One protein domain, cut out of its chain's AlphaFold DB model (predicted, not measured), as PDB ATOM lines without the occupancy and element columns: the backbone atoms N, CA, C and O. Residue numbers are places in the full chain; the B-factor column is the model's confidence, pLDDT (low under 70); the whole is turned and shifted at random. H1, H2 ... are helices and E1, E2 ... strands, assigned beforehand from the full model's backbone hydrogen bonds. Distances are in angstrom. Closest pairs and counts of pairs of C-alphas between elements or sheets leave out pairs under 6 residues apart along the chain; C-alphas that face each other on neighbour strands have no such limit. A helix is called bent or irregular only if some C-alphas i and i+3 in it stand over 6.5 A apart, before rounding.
ATOM      1  N   ARG A 395     -66.390   2.726  36.363       54.56
ATOM      2  CA  ARG A 395     -65.126   3.429  36.617       54.56
ATOM      3  C   ARG A 395     -64.632   4.090  35.337       54.56
ATOM      4  O   ARG A 395     -64.665   3.472  34.276       54.56
ATOM      5  N   TRP A 396     -64.156   5.321  35.446       55.59
ATOM      6  CA  TRP A 396     -63.580   6.064  34.328       55.59
ATOM      7  C   TRP A 396     -62.169   5.569  33.992       55.59
ATOM      8  O   TRP A 396     -61.364   5.322  34.890       55.59
ATOM      9  N   GLY A 397     -61.888   5.410  32.700       50.94
ATOM     10  CA  GLY A 397     -60.538   5.347  32.151       50.94
ATOM     11  C   GLY A 397     -60.013   6.742  31.800       50.94
ATOM     12  O   GLY A 397     -60.665   7.750  32.061       50.94
ATOM     13  N   THR A 398     -58.829   6.796  31.195       58.03
ATOM     14  CA  THR A 398     -58.248   8.035  30.658       58.03
ATOM     15  C   THR A 398     -59.042   8.525  29.447       58.03
ATOM     16  O   THR A 398     -59.210   7.757  28.497       58.03
ATOM     17  N   GLY A 399     -59.490   9.779  29.475       66.12
ATOM     18  CA  GLY A 399     -60.063  10.476  28.323       66.12
ATOM     19  C   GLY A 399     -59.157  11.585  27.791       66.12
ATOM     20  O   GLY A 399     -58.145  11.915  28.413       66.12
ATOM     21  N   VAL A 400     -59.528  12.137  26.639       65.19
ATOM     22  CA  VAL A 400     -58.839  13.234  25.938       65.19
ATOM     23  C   VAL A 400     -59.858  14.218  25.363       65.19
ATOM     24  O   VAL A 400     -60.987  13.828  25.068       65.19
ATOM     25  N   ASP A 401     -59.455  15.478  25.209       75.00
ATOM     26  CA  ASP A 401     -60.289  16.547  24.651       75.00
ATOM     27  C   ASP A 401     -60.022  16.701  23.145       75.00
ATOM     28  O   ASP A 401     -58.870  16.838  22.736       75.00
ATOM     29  N   HIS A 402     -61.067  16.713  22.319       71.12
ATOM     30  CA  HIS A 402     -60.993  16.909  20.867       71.12
ATOM     31  C   HIS A 402     -61.623  18.246  20.460       71.12
ATOM     32  O   HIS A 402     -62.610  18.674  21.054       71.12
ATOM     33  N   PHE A 403     -61.042  18.911  19.462       73.50
ATOM     34  CA  PHE A 403     -61.565  20.137  18.860       73.50
ATOM     35  C   PHE A 403     -62.779  19.826  17.981       73.50
ATOM     36  O   PHE A 403     -62.699  18.941  17.131       73.50
ATOM     37  N   ASP A 404     -63.848  20.610  18.121       68.44
ATOM     38  CA  ASP A 404     -65.005  20.551  17.226       68.44
ATOM     39  C   ASP A 404     -64.981  21.717  16.227       68.44
ATOM     40  O   ASP A 404     -64.933  21.522  15.013       68.44
ATOM     41  N   SER A 405     -65.029  22.952  16.734       63.12
ATOM     42  CA  SER A 405     -65.163  24.165  15.914       63.12
ATOM     43  C   SER A 405     -64.793  25.432  16.687       63.12
ATOM     44  O   SER A 405     -64.693  25.430  17.913       63.12
ATOM     45  N   VAL A 406     -64.615  26.541  15.967       65.12
ATOM     46  CA  VAL A 406     -64.584  27.888  16.555       65.12
ATOM     47  C   VAL A 406     -65.995  28.463  16.483       65.12
ATOM     48  O   VAL A 406     -66.576  28.527  15.405       65.12
ATOM     49  N   GLU A 407     -66.547  28.852  17.628       67.00
ATOM     50  CA  GLU A 407     -67.894  29.423  17.748       67.00
ATOM     51  C   GLU A 407     -67.890  30.938  17.519       67.00
ATOM     52  O   GLU A 407     -68.754  31.453  16.814       67.00
ATOM     53  N   THR A 408     -66.888  31.646  18.045       61.56
ATOM     54  CA  THR A 408     -66.675  33.078  17.792       61.56
ATOM     55  C   THR A 408     -65.191  33.391  17.645       61.56
ATOM     56  O   THR A 408     -64.340  32.768  18.280       61.56
ATOM     57  N   LEU A 409     -64.876  34.369  16.794       63.75
ATOM     58  CA  LEU A 409     -63.535  34.940  16.636       63.75
ATOM     59  C   LEU A 409     -63.291  36.038  17.691       63.75
ATOM     60  O   LEU A 409     -64.267  36.550  18.243       63.75
ATOM     61  N   PRO A 410     -62.031  36.445  17.957       73.31
ATOM     62  CA  PRO A 410     -61.752  37.523  18.903       73.31
ATOM     63  C   PRO A 410     -62.536  38.795  18.572       73.31
ATOM     64  O   PRO A 410     -62.548  39.241  17.422       73.31
ATOM     65  N   THR A 411     -63.163  39.402  19.579       70.44
ATOM     66  CA  THR A 411     -63.953  40.635  19.409       70.44
ATOM     67  C   THR A 411     -63.059  41.820  19.054       70.44
ATOM     68  O   THR A 411     -63.459  42.708  18.299       70.44
ATOM     69  N   LYS A 412     -61.814  41.818  19.544       77.81
ATOM     70  CA  LYS A 412     -60.814  42.836  19.231       77.81
ATOM     71  C   LYS A 412     -60.050  42.508  17.948       77.81
ATOM     72  O   LYS A 412     -59.100  41.723  17.939       77.81
ATOM     73  N   THR A 413     -60.447  43.163  16.860       77.00
ATOM     74  CA  THR A 413     -59.844  43.013  15.521       77.00
ATOM     75  C   THR A 413     -58.969  44.199  15.096       77.00
ATOM     76  O   THR A 413     -58.234  44.095  14.111       77.00
ATOM     77  N   VAL A 414     -58.997  45.307  15.843       65.00
ATOM     78  CA  VAL A 414     -58.183  46.509  15.605       65.00
ATOM     79  C   VAL A 414     -57.295  46.778  16.818       65.00
ATOM     80  O   VAL A 414     -57.755  46.755  17.959       65.00
ATOM     81  N   TYR A 415     -56.018  47.032  16.547       78.31
ATOM     82  CA  TYR A 415     -54.957  47.232  17.530       78.31
ATOM     83  C   TYR A 415     -54.185  48.517  17.228       78.31
ATOM     84  O   TYR A 415     -54.167  49.003  16.094       78.31
ATOM     85  N   THR A 416     -53.504  49.053  18.230       72.62
ATOM     86  CA  THR A 416     -52.540  50.150  18.094       72.62
ATOM     87  C   THR A 416     -51.107  49.621  18.071       72.62
ATOM     88  O   THR A 416     -50.781  48.614  18.697       72.62
ATOM     89  N   GLU A 417     -50.209  50.282  17.340       78.12
ATOM     90  CA  GLU A 417     -48.794  49.898  17.313       78.12
ATOM     91  C   GLU A 417     -48.178  49.936  18.730       78.12
ATOM     92  O   GLU A 417     -48.193  50.965  19.421       78.12
ATOM     93  N   GLY A 418     -47.645  48.790  19.174       74.00
ATOM     94  CA  GLY A 418     -47.173  48.553  20.544       74.00
ATOM     95  C   GLY A 418     -48.100  47.707  21.429       74.00
ATOM     96  O   GLY A 418     -47.712  47.392  22.550       74.00
ATOM     97  N   GLU A 419     -49.298  47.351  20.968       77.38
ATOM     98  CA  GLU A 419     -50.312  46.635  21.753       77.38
ATOM     99  C   GLU A 419     -50.154  45.104  21.695       77.38
ATOM    100  O   GLU A 419     -49.735  44.550  20.678       77.38
ATOM    101  N   GLU A 420     -50.458  44.401  22.791       83.25
ATOM    102  CA  GLU A 420     -50.435  42.931  22.818       83.25
ATOM    103  C   GLU A 420     -51.710  42.335  22.203       83.25
ATOM    104  O   GLU A 420     -52.767  42.964  22.199       83.25
ATOM    105  N   PHE A 421     -51.598  41.120  21.660       79.19
ATOM    106  CA  PHE A 421     -52.730  40.423  21.053       79.19
ATOM    107  C   PHE A 421     -53.720  39.948  22.123       79.19
ATOM    108  O   PHE A 421     -53.310  39.323  23.103       79.19
ATOM    109  N   ASP A 422     -55.010  40.195  21.905       81.88
ATOM    110  CA  ASP A 422     -56.079  39.830  22.829       81.88
ATOM    111  C   ASP A 422     -56.884  38.637  22.287       81.88
ATOM    112  O   ASP A 422     -57.310  38.617  21.131       81.88
ATOM    113  N   PHE A 423     -57.084  37.629  23.137       77.44
ATOM    114  CA  PHE A 423     -57.912  36.459  22.837       77.44
ATOM    115  C   PHE A 423     -59.377  36.648  23.267       77.44
ATOM    116  O   PHE A 423     -60.193  35.758  23.026       77.44
ATOM    117  N   SER A 424     -59.735  37.775  23.893       75.44
ATOM    118  CA  SER A 424     -61.107  38.063  24.312       75.44
ATOM    119  C   SER A 424     -62.099  37.922  23.147       75.44
ATOM    120  O   SER A 424     -61.849  38.332  22.012       75.44
ATOM    121  N   GLY A 425     -63.220  37.247  23.414       65.44
ATOM    122  CA  GLY A 425     -64.219  36.901  22.403       65.44
ATOM    123  C   GLY A 425     -63.931  35.646  21.569       65.44
ATOM    124  O   GLY A 425     -64.848  35.173  20.906       65.44
ATOM    125  N   LEU A 426     -62.730  35.054  21.612       70.19
ATOM    126  CA  LEU A 426     -62.487  33.740  21.002       70.19
ATOM    127  C   LEU A 426     -63.203  32.647  21.805       70.19
ATOM    128  O   LEU A 426     -62.936  32.479  22.994       70.19
ATOM    129  N   VAL A 427     -64.056  31.865  21.145       76.06
ATOM    130  CA  VAL A 427     -64.744  30.717  21.752       76.06
ATOM    131  C   VAL A 427     -64.531  29.475  20.892       76.06
ATOM    132  O   VAL A 427     -64.730  29.504  19.678       76.06
ATOM    133  N   ILE A 428     -64.128  28.373  21.522       73.94
ATOM    134  CA  ILE A 428     -63.859  27.077  20.891       73.94
ATOM    135  C   ILE A 428     -64.807  26.026  21.475       73.94
ATOM    136  O   ILE A 428     -64.897  25.873  22.693       73.94
ATOM    137  N   LYS A 429     -65.477  25.265  20.608       76.31
ATOM    138  CA  LYS A 429     -66.214  24.051  20.973       76.31
ATOM    139  C   LYS A 429     -65.267  22.856  20.974       76.31
ATOM    140  O   LYS A 429     -64.453  22.698  20.058       76.31
ATOM    141  N   ALA A 430     -65.365  22.048  22.019       70.62
ATOM    142  CA  ALA A 430     -64.542  20.866  22.223       70.62
ATOM    143  C   ALA A 430     -65.335  19.764  22.933       70.62
ATOM    144  O   ALA A 430     -66.240  20.056  23.718       70.62
ATOM    145  N   HIS A 431     -64.933  18.504  22.771       73.62
ATOM    146  CA  HIS A 431     -65.534  17.390  23.498       73.62
ATOM    147  C   HIS A 431     -64.500  16.480  24.174       73.62
ATOM    148  O   HIS A 431     -63.520  16.049  23.571       73.62
ATOM    149  N   HIS A 432     -64.743  16.129  25.439       69.94
ATOM    150  CA  HIS A 432     -63.970  15.122  26.163       69.94
ATOM    151  C   HIS A 432     -64.510  13.729  25.852       69.94
ATOM    152  O   HIS A 432     -65.653  13.413  26.192       69.94
ATOM    153  N   SER A 433     -63.680  12.886  25.246       66.88
ATOM    154  CA  SER A 433     -63.975  11.486  24.939       66.88
ATOM    155  C   SER A 433     -63.311  10.590  25.987       66.88
ATOM    156  O   SER A 433     -62.084  10.494  26.045       66.88
ATOM    157  N   ALA A 434     -64.110   9.947  26.845       66.44
ATOM    158  CA  ALA A 434     -63.624   9.081  27.920       66.44
ATOM    159  C   ALA A 434     -64.371   7.745  27.984       66.44
ATOM    160  O   ALA A 434     -65.588   7.679  28.185       66.44
ATOM    161  N   MET A 435     -63.616   6.646  27.930       56.84
ATOM    162  CA  MET A 435     -64.177   5.311  28.108       56.84
ATOM    163  C   MET A 435     -64.360   4.988  29.593       56.84
ATOM    164  O   MET A 435     -63.420   5.097  30.380       56.84
ATOM    165  N   LYS A 436     -65.554   4.536  29.980       69.69
ATOM    166  CA  LYS A 436     -65.827   3.964  31.305       69.69
ATOM    167  C   LYS A 436     -66.084   2.466  31.219       69.69
ATOM    168  O   LYS A 436     -66.673   1.984  30.253       69.69
ATOM    169  N   TYR A 437     -65.672   1.749  32.258       61.97
ATOM    170  CA  TYR A 437     -65.736   0.294  32.369       61.97
ATOM    171  C   TYR A 437     -66.532  -0.107  33.605       61.97
ATOM    172  O   TYR A 437     -66.370   0.512  34.659       61.97
ATOM    173  N   SER A 438     -67.358  -1.143  33.510       68.88
ATOM    174  CA  SER A 438     -68.102  -1.660  34.656       68.88
ATOM    175  C   SER A 438     -67.424  -2.851  35.331       68.88
ATOM    176  O   SER A 438     -66.674  -3.606  34.711       68.88
ATOM    177  N   ASN A 439     -67.750  -3.076  36.606       57.56
ATOM    178  CA  ASN A 439     -67.425  -4.319  37.321       57.56
ATOM    179  C   ASN A 439     -68.018  -5.583  36.661       57.56
ATOM    180  O   ASN A 439     -67.561  -6.682  36.965       57.56
ATOM    181  N   LYS A 440     -68.987  -5.440  35.745       66.44
ATOM    182  CA  LYS A 440     -69.583  -6.533  34.957       66.44
ATOM    183  C   LYS A 440     -68.917  -6.732  33.584       66.44
ATOM    184  O   LYS A 440     -69.360  -7.577  32.815       66.44
ATOM    185  N   GLY A 441     -67.841  -5.996  33.287       59.94
ATOM    186  CA  GLY A 441     -67.049  -6.137  32.058       59.94
ATOM    187  C   GLY A 441     -67.557  -5.332  30.858       59.94
ATOM    188  O   GLY A 441     -66.985  -5.444  29.775       59.94
ATOM    189  N   ASN A 442     -68.590  -4.504  31.032       61.00
ATOM    190  CA  ASN A 442     -69.087  -3.632  29.970       61.00
ATOM    191  C   ASN A 442     -68.177  -2.406  29.808       61.00
ATOM    192  O   ASN A 442     -67.686  -1.859  30.795       61.00
ATOM    193  N   ALA A 443     -67.995  -1.941  28.573       54.50
ATOM    194  CA  ALA A 443     -67.318  -0.686  28.260       54.50
ATOM    195  C   ALA A 443     -68.289   0.258  27.543       54.50
ATOM    196  O   ALA A 443     -69.069  -0.173  26.695       54.50
ATOM    197  N   LYS A 444     -68.249   1.549  27.879       58.38
ATOM    198  CA  LYS A 444     -69.045   2.596  27.232       58.38
ATOM    199  C   LYS A 444     -68.167   3.821  27.015       58.38
ATOM    200  O   LYS A 444     -67.616   4.337  27.987       58.38
ATOM    201  N   ASN A 445     -68.070   4.304  25.777       52.53
ATOM    202  CA  ASN A 445     -67.529   5.640  25.545       52.53
ATOM    203  C   ASN A 445     -68.538   6.691  26.031       52.53
ATOM    204  O   ASN A 445     -69.752   6.502  25.903       52.53
ATOM    205  N   VAL A 446     -68.044   7.775  26.617       52.34
ATOM    206  CA  VAL A 446     -68.847   8.932  26.999       52.34
ATOM    207  C   VAL A 446     -68.175  10.163  26.439       52.34
ATOM    208  O   VAL A 446     -67.005  10.414  26.714       52.34
ATOM    209  N   ILE A 447     -68.956  10.913  25.678       56.59
ATOM    210  CA  ILE A 447     -68.580  12.206  25.139       56.59
ATOM    211  C   ILE A 447     -69.228  13.264  26.036       56.59
ATOM    212  O   ILE A 447     -70.396  13.128  26.410       56.59
ATOM    213  N   THR A 448     -68.452  14.265  26.440       60.25
ATOM    214  CA  THR A 448     -68.918  15.422  27.218       60.25
ATOM    215  C   THR A 448     -68.514  16.674  26.460       60.25
ATOM    216  O   THR A 448     -67.331  16.843  26.197       60.25
ATOM    217  N   ASN A 449     -69.467  17.529  26.099       59.47
ATOM    218  CA  ASN A 449     -69.183  18.714  25.289       59.47
ATOM    219  C   ASN A 449     -68.876  19.919  26.186       59.47
ATOM    220  O   ASN A 449     -69.478  20.083  27.250       59.47
ATOM    221  N   TYR A 450     -67.966  20.768  25.725       64.50
ATOM    222  CA  TYR A 450     -67.490  21.967  26.393       64.50
ATOM    223  C   TYR A 450     -67.462  23.142  25.419       64.50
ATOM    224  O   TYR A 450     -67.245  22.990  24.217       64.50
ATOM    225  N   VAL A 451     -67.631  24.328  25.988       70.50
ATOM    226  CA  VAL A 451     -67.390  25.607  25.331       70.50
ATOM    227  C   VAL A 451     -66.247  26.257  26.103       70.50
ATOM    228  O   VAL A 451     -66.330  26.403  27.323       70.50
ATOM    229  N   TRP A 452     -65.147  26.549  25.418       75.12
ATOM    230  CA  TRP A 452     -63.911  27.055  26.003       75.12
ATOM    231  C   TRP A 452     -63.614  28.457  25.479       75.12
ATOM    232  O   TRP A 452     -63.485  28.654  24.275       75.12
ATOM    233  N   GLU A 453     -63.430  29.407  26.391       78.00
ATOM    234  CA  GLU A 453     -62.854  30.725  26.110       78.00
ATOM    235  C   GLU A 453     -61.338  30.658  26.373       78.00
ATOM    236  O   GLU A 453     -60.938  30.582  27.543       78.00
ATOM    237  N   PRO A 454     -60.460  30.631  25.350       75.94
ATOM    238  CA  PRO A 454     -59.022  30.570  25.570       75.94
ATOM    239  C   PRO A 454     -58.514  31.935  26.042       75.94
ATOM    240  O   PRO A 454     -58.529  32.901  25.289       75.94
ATOM    241  N   VAL A 455     -58.001  32.022  27.270       77.38
ATOM    242  CA  VAL A 455     -57.292  33.225  27.755       77.38
ATOM    243  C   VAL A 455     -55.835  33.264  27.291       77.38
ATOM    244  O   VAL A 455     -55.192  34.311  27.317       77.38
ATOM    245  N   LYS A 456     -55.298  32.117  26.863       80.88
ATOM    246  CA  LYS A 456     -53.968  31.998  26.268       80.88
ATOM    247  C   LYS A 456     -53.889  30.741  25.412       80.88
ATOM    248  O   LYS A 456     -54.378  29.689  25.809       80.88
ATOM    249  N   ILE A 457     -53.206  30.834  24.279       79.62
ATOM    250  CA  ILE A 457     -52.797  29.690  23.457       79.62
ATOM    251  C   ILE A 457     -51.266  29.738  23.358       79.62
ATOM    252  O   ILE A 457     -50.685  30.825  23.294       79.62
ATOM    253  N   ASP A 458     -50.589  28.584  23.395       79.81
ATOM    254  CA  ASP A 458     -49.124  28.542  23.286       79.81
ATOM    255  C   ASP A 458     -48.667  29.167  21.944       79.81
ATOM    256  O   ASP A 458     -49.095  28.697  20.881       79.81
ATOM    257  N   PRO A 459     -47.788  30.195  21.961       79.75
ATOM    258  CA  PRO A 459     -47.322  30.901  20.767       79.75
ATOM    259  C   PRO A 459     -46.794  30.028  19.627       79.75
ATOM    260  O   PRO A 459     -46.798  30.476  18.482       79.75
ATOM    261  N   LYS A 460     -46.342  28.796  19.898       82.12
ATOM    262  CA  LYS A 460     -45.858  27.872  18.856       82.12
ATOM    263  C   LYS A 460     -46.964  27.355  17.920       82.12
ATOM    264  O   LYS A 460     -46.637  26.835  16.857       82.12
ATOM    265  N   TYR A 461     -48.237  27.494  18.299       81.62
ATOM    266  CA  TYR A 461     -49.404  27.097  17.497       81.62
ATOM    267  C   TYR A 461     -50.050  28.255  16.725       81.62
ATOM    268  O   TYR A 461     -51.076  28.044  16.077       81.62
ATOM    269  N   ILE A 462     -49.475  29.463  16.805       79.00
ATOM    270  CA  ILE A 462     -50.014  30.676  16.183       79.00
ATOM    271  C   ILE A 462     -48.987  31.285  15.232       79.00
ATOM    272  O   ILE A 462     -47.876  31.638  15.631       79.00
ATOM    273  N   THR A 463     -49.385  31.460  13.975       79.62
ATOM    274  CA  THR A 463     -48.582  32.130  12.946       79.62
ATOM    275  C   THR A 463     -49.267  33.421  12.527       79.62
ATOM    276  O   THR A 463     -50.437  33.409  12.159       79.62
ATOM    277  N   VAL A 464     -48.535  34.534  12.544       80.81
ATOM    278  CA  VAL A 464     -49.027  35.830  12.060       80.81
ATOM    279  C   VAL A 464     -48.462  36.088  10.667       80.81
ATOM    280  O   VAL A 464     -47.259  35.940  10.461       80.81
ATOM    281  N   ILE A 465     -49.295  36.475   9.703       78.12
ATOM    282  CA  ILE A 465     -48.927  36.626   8.289       78.12
ATOM    283  C   ILE A 465     -49.312  38.030   7.812       78.12
ATOM    284  O   ILE A 465     -50.478  38.402   7.857       78.12
ATOM    285  N   SER A 466     -48.345  38.820   7.349       75.88
ATOM    286  CA  SER A 466     -48.615  40.126   6.713       75.88
ATOM    287  C   SER A 466     -49.141  39.976   5.281       75.88
ATOM    288  O   SER A 466     -48.898  38.955   4.641       75.88
ATOM    289  N   GLU A 467     -49.752  41.027   4.723       71.38
ATOM    290  CA  GLU A 467     -50.185  41.073   3.308       71.38
ATOM    291  C   GLU A 467     -49.061  40.742   2.306       71.38
ATOM    292  O   GLU A 467     -49.312  40.183   1.242       71.38
ATOM    293  N   SER A 468     -47.801  41.018   2.663       65.81
ATOM    294  CA  SER A 468     -46.620  40.658   1.862       65.81
ATOM    295  C   SER A 468     -46.274  39.156   1.855       65.81
ATOM    296  O   SER A 468     -45.294  38.752   1.230       65.81
ATOM    297  N   GLY A 469     -47.019  38.327   2.594       66.50
ATOM    298  CA  GLY A 469     -46.744  36.904   2.814       66.50
ATOM    299  C   GLY A 469     -45.643  36.618   3.843       66.50
ATOM    300  O   GLY A 469     -45.362  35.457   4.139       66.50
ATOM    301  N   LYS A 470     -45.004  37.647   4.417       74.00
ATOM    302  CA  LYS A 470     -43.998  37.480   5.475       74.00
ATOM    303  C   LYS A 470     -44.660  37.090   6.800       74.00
ATOM    304  O   LYS A 470     -45.612  37.754   7.225       74.00
ATOM    305  N   THR A 471     -44.107  36.065   7.449       84.50
ATOM    306  CA  THR A 471     -44.587  35.502   8.716       84.50
ATOM    307  C   THR A 471     -43.858  36.059   9.947       84.50
ATOM    308  O   THR A 471     -42.701  36.480   9.872       84.50
ATOM    309  N   TYR A 472     -44.553  36.047  11.084       82.19
ATOM    310  CA  TYR A 472     -44.112  36.503  12.403       82.19
ATOM    311  C   TYR A 472     -44.665  35.565  13.493       82.19
ATOM    312  O   TYR A 472     -45.682  34.897  13.290       82.19
ATOM    313  N   SER A 473     -44.016  35.523  14.661       83.06
ATOM    314  CA  SER A 473     -44.581  34.872  15.852       83.06
ATOM    315  C   SER A 473     -45.581  35.804  16.536       83.06
ATOM    316  O   SER A 473     -45.359  37.013  16.585       83.06
ATOM    317  N   ILE A 474     -46.635  35.251  17.141       85.94
ATOM    318  CA  ILE A 474     -47.579  36.031  17.958       85.94
ATOM    319  C   ILE A 474     -46.895  36.721  19.159       85.94
ATOM    320  O   ILE A 474     -47.331  37.780  19.594       85.94
ATOM    321  N   SER A 475     -45.761  36.199  19.647       85.38
ATOM    322  CA  SER A 475     -44.953  36.856  20.692       85.38
ATOM    323  C   SER A 475     -44.256  38.146  20.231       85.38
ATOM    324  O   SER A 475     -43.721  38.883  21.058       85.38
ATOM    325  N   ASP A 476     -44.253  38.428  18.927       85.12
ATOM    326  CA  ASP A 476     -43.782  39.683  18.338       85.12
ATOM    327  C   ASP A 476     -44.945  40.584  17.871       85.12
ATOM    328  O   ASP A 476     -44.695  41.584  17.202       85.12
ATOM    329  N   PHE A 477     -46.206  40.276  18.222       84.25
ATOM    330  CA  PHE A 477     -47.386  41.019  17.749       84.25
ATOM    331  C   PHE A 477     -47.336  42.520  18.092       84.25
ATOM    332  O   PHE A 477     -47.566  43.363  17.230       84.25
ATOM    333  N   SER A 478     -46.895  42.873  19.303       85.62
ATOM    334  CA  SER A 478     -46.704  44.270  19.730       85.62
ATOM    335  C   SER A 478     -45.571  45.013  19.006       85.62
ATOM    336  O   SER A 478     -45.397  46.215  19.195       85.62
ATOM    337  N   LYS A 479     -44.795  44.325  18.159       84.94
ATOM    338  CA  LYS A 479     -43.719  44.889  17.322       84.94
ATOM    339  C   LYS A 479     -44.115  44.970  15.844       84.94
ATOM    340  O   LYS A 479     -43.266  45.278  15.004       84.94
ATOM    341  N   LEU A 480     -45.362  44.637  15.508       82.62
ATOM    342  CA  LEU A 480     -45.877  44.753  14.150       82.62
ATOM    343  C   LEU A 480     -46.039  46.223  13.768       82.62
ATOM    344  O   LEU A 480     -46.445  47.061  14.570       82.62
ATOM    345  N   LYS A 481     -45.713  46.519  12.512       78.25
ATOM    346  CA  LYS A 481     -45.789  47.865  11.951       78.25
ATOM    347  C   LYS A 481     -47.258  48.263  11.780       78.25
ATOM    348  O   LYS A 481     -48.028  47.493  11.198       78.25
ATOM    349  N   GLY A 482     -47.615  49.466  12.226       74.00
ATOM    350  CA  GLY A 482     -48.940  50.032  12.002       74.00
ATOM    351  C   GLY A 482     -49.187  50.506  10.562       74.00
ATOM    352  O   GLY A 482     -48.264  50.737   9.777       74.00
ATOM    353  N   GLY A 483     -50.468  50.652  10.221       65.31
ATOM    354  CA  GLY A 483     -50.958  50.956   8.873       65.31
ATOM    355  C   GLY A 483     -51.103  49.732   7.961       65.31
ATOM    356  O   GLY A 483     -51.260  49.904   6.755       65.31
ATOM    357  N   GLU A 484     -51.030  48.512   8.502       75.12
ATOM    358  CA  GLU A 484     -51.086  47.253   7.745       75.12
ATOM    359  C   GLU A 484     -52.032  46.241   8.412       75.12
ATOM    360  O   GLU A 484     -52.301  46.305   9.618       75.12
ATOM    361  N   SER A 485     -52.542  45.297   7.617       69.50
ATOM    362  CA  SER A 485     -53.359  44.187   8.108       69.50
ATOM    363  C   SER A 485     -52.575  42.873   8.159       69.50
ATOM    364  O   SER A 485     -51.635  42.643   7.391       69.50
ATOM    365  N   TYR A 486     -52.967  42.008   9.088       73.75
ATOM    366  CA  TYR A 486     -52.307  40.740   9.368       73.75
ATOM    367  C   TYR A 486     -53.347  39.627   9.508       73.75
ATOM    368  O   TYR A 486     -54.432  39.835  10.047       73.75
ATOM    369  N   ILE A 487     -53.013  38.434   9.029       75.31
ATOM    370  CA  ILE A 487     -53.792  37.212   9.227       75.31
ATOM    371  C   ILE A 487     -53.187  36.466  10.415       75.31
ATOM    372  O   ILE A 487     -51.993  36.165  10.415       75.31
ATOM    373  N   ILE A 488     -54.006  36.164  11.416       80.81
ATOM    374  CA  ILE A 488     -53.665  35.275  12.526       80.81
ATOM    375  C   ILE A 488     -54.145  33.883  12.133       80.81
ATOM    376  O   ILE A 488     -55.340  33.710  11.916       80.81
ATOM    377  N   SER A 489     -53.241  32.909  12.027       74.31
ATOM    378  CA  SER A 489     -53.585  31.493  11.845       74.31
ATOM    379  C   SER A 489     -53.270  30.712  13.114       74.31
ATOM    380  O   SER A 489     -52.168  30.839  13.656       74.31
ATOM    381  N   ILE A 490     -54.228  29.921  13.592       78.62
ATOM    382  CA  ILE A 490     -54.157  29.130  14.822       78.62
ATOM    383  C   ILE A 490     -54.406  27.663  14.470       78.62
ATOM    384  O   ILE A 490     -55.314  27.347  13.707       78.62
ATOM    385  N   GLY A 491     -53.612  26.759  15.049       65.88
ATOM    386  CA  GLY A 491     -53.755  25.320  14.806       65.88
ATOM    387  C   GLY A 491     -52.855  24.787  13.693       65.88
ATOM    388  O   GLY A 491     -53.214  23.824  13.025       65.88
ATOM    389  N   SER A 492     -51.646  25.344  13.533       55.34
ATOM    390  CA  SER A 492     -50.600  24.870  12.599       55.34
ATOM    391  C   SER A 492     -50.004  23.480  12.939       55.34
ATOM    392  O   SER A 492     -48.886  23.130  12.556       55.34
ATOM    393  N   GLY A 493     -50.761  22.665  13.671       56.34
ATOM    394  CA  GLY A 493     -50.509  21.279  14.032       56.34
ATOM    395  C   GLY A 493     -51.769  20.696  14.676       56.34
ATOM    396  O   GLY A 493     -52.474  21.399  15.390       56.34
ATOM    397  N   LYS A 494     -52.026  19.398  14.462       63.69
ATOM    398  CA  LYS A 494     -53.250  18.677  14.890       63.69
ATOM    399  C   LYS A 494     -53.553  18.673  16.399       63.69
ATOM    400  O   LYS A 494     -54.495  18.014  16.820       63.69
ATOM    401  N   VAL A 495     -52.714  19.289  17.221       74.88
ATOM    402  CA  VAL A 495     -52.867  19.337  18.674       74.88
ATOM    403  C   VAL A 495     -52.415  20.710  19.140       74.88
ATOM    404  O   VAL A 495     -51.265  21.069  18.879       74.88
ATOM    405  N   ILE A 496     -53.275  21.438  19.852       78.25
ATOM    406  CA  ILE A 496     -52.932  22.719  20.482       78.25
ATOM    407  C   ILE A 496     -52.965  22.618  22.010       78.25
ATOM    408  O   ILE A 496     -53.680  21.799  22.587       78.25
ATOM    409  N   THR A 497     -52.187  23.470  22.674       80.56
ATOM    410  CA  THR A 497     -52.196  23.635  24.133       80.56
ATOM    411  C   THR A 497     -52.666  25.044  24.460       80.56
ATOM    412  O   THR A 497     -52.165  26.014  23.879       80.56
ATOM    413  N   LEU A 498     -53.639  25.147  25.363       81.38
ATOM    414  CA  LEU A 498     -54.315  26.396  25.704       81.38
ATOM    415  C   LEU A 498     -54.728  26.438  27.180       81.38
ATOM    416  O   LEU A 498     -54.900  25.405  27.825       81.38
ATOM    417  N   ASN A 499     -54.927  27.644  27.699       81.62
ATOM    418  CA  ASN A 499     -55.491  27.902  29.020       81.62
ATOM    419  C   ASN A 499     -56.927  28.396  28.828       81.62
ATOM    420  O   ASN A 499     -57.145  29.384  28.124       81.62
ATOM    421  N   VAL A 500     -57.895  27.720  29.448       75.06
ATOM    422  CA  VAL A 500     -59.314  28.103  29.395       75.06
ATOM    423  C   VAL A 500     -59.622  29.061  30.545       75.06
ATOM    424  O   VAL A 500     -59.130  28.888  31.659       75.06
ATOM    425  N   LYS A 501     -60.454  30.072  30.292       67.75
ATOM    426  CA  LYS A 501     -61.016  30.951  31.322       67.75
ATOM    427  C   LYS A 501     -61.681  30.109  32.422       67.75
ATOM    428  O   LYS A 501     -62.476  29.220  32.128       67.75
ATOM    429  N   ASN A 502     -61.374  30.413  33.682       64.88
ATOM    430  CA  ASN A 502     -61.843  29.684  34.871       64.88
ATOM    431  C   ASN A 502     -61.343  28.223  35.012       64.88
ATOM    432  O   ASN A 502     -61.911  27.477  35.808       64.88
ATOM    433  N   ASP A 503     -60.277  27.815  34.309       63.66
ATOM    434  CA  ASP A 503     -59.568  26.551  34.565       63.66
ATOM    435  C   ASP A 503     -58.083  26.813  34.876       63.66
ATOM    436  O   ASP A 503     -57.398  27.548  34.165       63.66
ATOM    437  N   GLU A 504     -57.576  26.217  35.958       57.59
ATOM    438  CA  GLU A 504     -56.194  26.418  36.417       57.59
ATOM    439  C   GLU A 504     -55.158  25.603  35.625       57.59
ATOM    440  O   GLU A 504     -53.956  25.851  35.740       57.59
ATOM    441  N   TYR A 505     -55.599  24.617  34.835       62.72
ATOM    442  CA  TYR A 505     -54.722  23.662  34.163       62.72
ATOM    443  C   TYR A 505     -54.704  23.876  32.648       62.72
ATOM    444  O   TYR A 505     -55.748  23.996  32.004       62.72
ATOM    445  N   GLU A 506     -53.506  23.845  32.058       73.00
ATOM    446  CA  GLU A 506     -53.341  23.810  30.601       73.00
ATOM    447  C   GLU A 506     -54.083  22.599  30.011       73.00
ATOM    448  O   GLU A 506     -53.862  21.452  30.414       73.00
ATOM    449  N   LYS A 507     -54.959  22.852  29.036       77.00
ATOM    450  CA  LYS A 507     -55.655  21.818  28.267       77.00
ATOM    451  C   LYS A 507     -54.871  21.494  27.009       77.00
ATOM    452  O   LYS A 507     -54.288  22.377  26.380       77.00
ATOM    453  N   THR A 508     -54.889  20.222  26.628       77.81
ATOM    454  CA  THR A 508     -54.363  19.757  25.343       77.81
ATOM    455  C   THR A 508     -55.537  19.307  24.495       77.81
ATOM    456  O   THR A 508     -56.200  18.334  24.839       77.81
ATOM    457  N   LEU A 509     -55.780  20.034  23.411       77.75
ATOM    458  CA  LEU A 509     -56.893  19.814  22.503       77.75
ATOM    459  C   LEU A 509     -56.384  19.099  21.253       77.75
ATOM    460  O   LEU A 509     -55.483  19.602  20.582       77.75
ATOM    461  N   TYR A 510     -56.930  17.923  20.968       72.62
ATOM    462  CA  TYR A 510     -56.553  17.073  19.841       72.62
ATOM    463  C   TYR A 510     -57.440  17.331  18.614       72.62
ATOM    464  O   TYR A 510     -58.489  17.960  18.710       72.62
ATOM    465  N   ASP A 511     -56.990  16.860  17.453       72.06
ATOM    466  CA  ASP A 511     -57.665  16.957  16.150       72.06
ATOM    467  C   ASP A 511     -58.062  18.384  15.726       72.06
ATOM    468  O   ASP A 511     -59.014  18.600  14.983       72.06
ATOM    469  N   THR A 512     -57.278  19.375  16.159       66.25
ATOM    470  CA  THR A 512     -57.494  20.787  15.823       66.25
ATOM    471  C   THR A 512     -57.345  21.037  14.324       66.25
ATOM    472  O   THR A 512     -56.290  20.760  13.745       66.25
ATOM    473  N   ASN A 513     -58.386  21.607  13.712       68.06
ATOM    474  CA  ASN A 513     -58.329  22.148  12.357       68.06
ATOM    475  C   ASN A 513     -57.707  23.551  12.381       68.06
ATOM    476  O   ASN A 513     -57.991  24.340  13.282       68.06
ATOM    477  N   GLU A 514     -56.871  23.873  11.391       72.25
ATOM    478  CA  GLU A 514     -56.287  25.212  11.267       72.25
ATOM    479  C   GLU A 514     -57.379  26.230  10.901       72.25
ATOM    480  O   GLU A 514     -58.108  26.047   9.924       72.25
ATOM    481  N   PHE A 515     -57.482  27.310  11.675       73.62
ATOM    482  CA  PHE A 515     -58.413  28.409  11.430       73.62
ATOM    483  C   PHE A 515     -57.673  29.743  11.433       73.62
ATOM    484  O   PHE A 515     -56.693  29.925  12.157       73.62
ATOM    485  N   SER A 516     -58.142  30.697  10.625       72.00
ATOM    486  CA  SER A 516     -57.494  32.003  10.521       72.00
ATOM    487  C   SER A 516     -58.477  33.157  10.381       72.00
ATOM    488  O   SER A 516     -59.589  32.993   9.881       72.00
ATOM    489  N   PHE A 517     -58.061  34.330  10.849       73.25
ATOM    490  CA  PHE A 517     -58.855  35.557  10.846       73.25
ATOM    491  C   PHE A 517     -57.955  36.787  10.690       73.25
ATOM    492  O   PHE A 517     -56.740  36.723  10.889       73.25
ATOM    493  N   LYS A 518     -58.547  37.914  10.289       66.94
ATOM    494  CA  LYS A 518     -57.819  39.135   9.928       66.94
ATOM    495  C   LYS A 518     -57.889  40.176  11.045       66.94
ATOM    496  O   LYS A 518     -58.958  40.404  11.600       66.94
ATOM    497  N   VAL A 519     -56.769  40.839  11.317       69.56
ATOM    498  CA  VAL A 519     -56.665  41.970  12.249       69.56
ATOM    499  C   VAL A 519     -55.922  43.143  11.611       69.56
ATOM    500  O   VAL A 519     -55.153  42.968  10.662       69.56
ATOM    501  N   TYR A 520     -56.140  44.345  12.135       68.38
ATOM    502  CA  TYR A 520     -55.533  45.587  11.657       68.38
ATOM    503  C   TYR A 520     -54.700  46.228  12.766       68.38
ATOM    504  O   TYR A 520     -55.190  46.391  13.882       68.38
ATOM    505  N   VAL A 521     -53.460  46.622  12.463       73.31
ATOM    506  CA  VAL A 521     -52.628  47.411  13.386       73.31
ATOM    507  C   VAL A 521     -52.580  48.842  12.867       73.31
ATOM    508  O   VAL A 521     -52.149  49.089  11.743       73.31
ATOM    509  N   SER A 522     -53.032  49.797  13.673       65.88
ATOM    510  CA  SER A 522     -53.013  51.231  13.378       65.88
ATOM    511  C   SER A 522     -51.664  51.858  13.751       65.88
ATOM    512  O   SER A 522     -51.018  51.450  14.717       65.88
ATOM    513  N   ALA A 523     -51.208  52.825  12.950       69.31
ATOM    514  CA  ALA A 523     -49.938  53.514  13.177       69.31
ATOM    515  C   ALA A 523     -50.020  54.451  14.387       69.31
ATOM    516  O   ALA A 523     -51.024  55.139  14.581       69.31
TER     517      ALA A 523
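What this domain is: This is residues 395 to 523 of the 854 residues of an uncharacterized protein of Ruminococcus flavefaciens 007c (UniProt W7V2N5). Two strongly twisted sheets follow one another along a rod. At one end the long strands E1, E3 and E4 make a ribbon, and the short strands E10, E9 and E5 fold back over part of it near the rod's middle; at the other end five strands curl round the short helix H1. The printed part has 129 residues, with eleven named strands and one named helix in the order E1 E2 E3 E4 E5 E6 E7 H1 E8 E9 E10 E11, and its class is mostly strand. Both sheets are mixed, with the orders E4 E3 E1 E10 E9 E5 and E2 E11 E8 E6 E7. The whole is loose, with a radius of gyration of the C-alphas of 17.8 A, and spans 67 by 27 by 20 A.

How they stand to each other: In the larger sheet E3, residues 427 to 438, is antiparallel to E1, residues 395 to 408, with N 402 and O 431 2.8 A apart. E3 forms a hairpin with the edge strand E4, residues 443 to 452, where N 448 and O 432 are 2.9 A apart. E1 is parallel to E10, residues 507 to 510, with N 403 and O 510 2.8 A apart. E10 forms a hairpin with E9, residues 495 to 500, where N 509 and O 496 are 2.9 A apart. E9 is antiparallel to the edge strand E5, residues 454 to 457, with N 499 and O 456 2.8 A apart. The pairing of E9 is staggered: 495 to 498 pair with E10, 498 to 500 with E5. This is a folded sheet, bent back on itself: E4 and E3 face E10, E9 and E5, with E1 as the hinge. The closest C-alphas of E4 and E9, Trp 452 and Val 500, are 5.8 A apart. In the second sheet E8, residues 484 to 490, is antiparallel to E11, residues 515 to 522, with N 488 and O 517 2.8 A apart. E8 is also antiparallel to E6, residues 462 to 466, with N 465 and O 487 2.8 A apart. E6 forms a hairpin with E7, residues 471 to 473, where N 472 and O 464 are 2.8 A apart. E2, residues 414 to 416, is parallel to E11, with N 522 and O 415 2.8 A apart. The sheet curls round H1, residues 474 to 479; the closest C-alphas of E6 and H1, Val 464 and Ile 474, are 6.1 A apart. E7, H1 and E8 form a split strand-helix-strand unit, two strands running the same way with a helix between them in the chain and E6 between them in the sheet; its crossover is right-handed. H1 has 0 of 2 O i to N i+4 pairs within hydrogen-bond range, and 2 of 3 O i to N i+3 pairs.

Where its parts are: E1 runs 35.2 A from C-alpha 395 at (-65.126, 3.429, 36.617), and bends by 67 degrees at residue 398. E3 is 35.0 A long, E4 28.0 A, E8 19.7 A and E9 15.3 A. H1 is irregular, with C-alphas 475 and 478 7.7 A apart. E11, 23.5 A long, ends with C-alpha 522 at (-53.013, 51.231, 13.378).

The domain as a whole: The two C-alphas farthest apart, those of Lys 440 and Ala 523, are 66.8 A apart. The printed part has no cut and no long link. The mean pLDDT of the printed part is 71.4; 53 residues are under 70, among them 432 to 450.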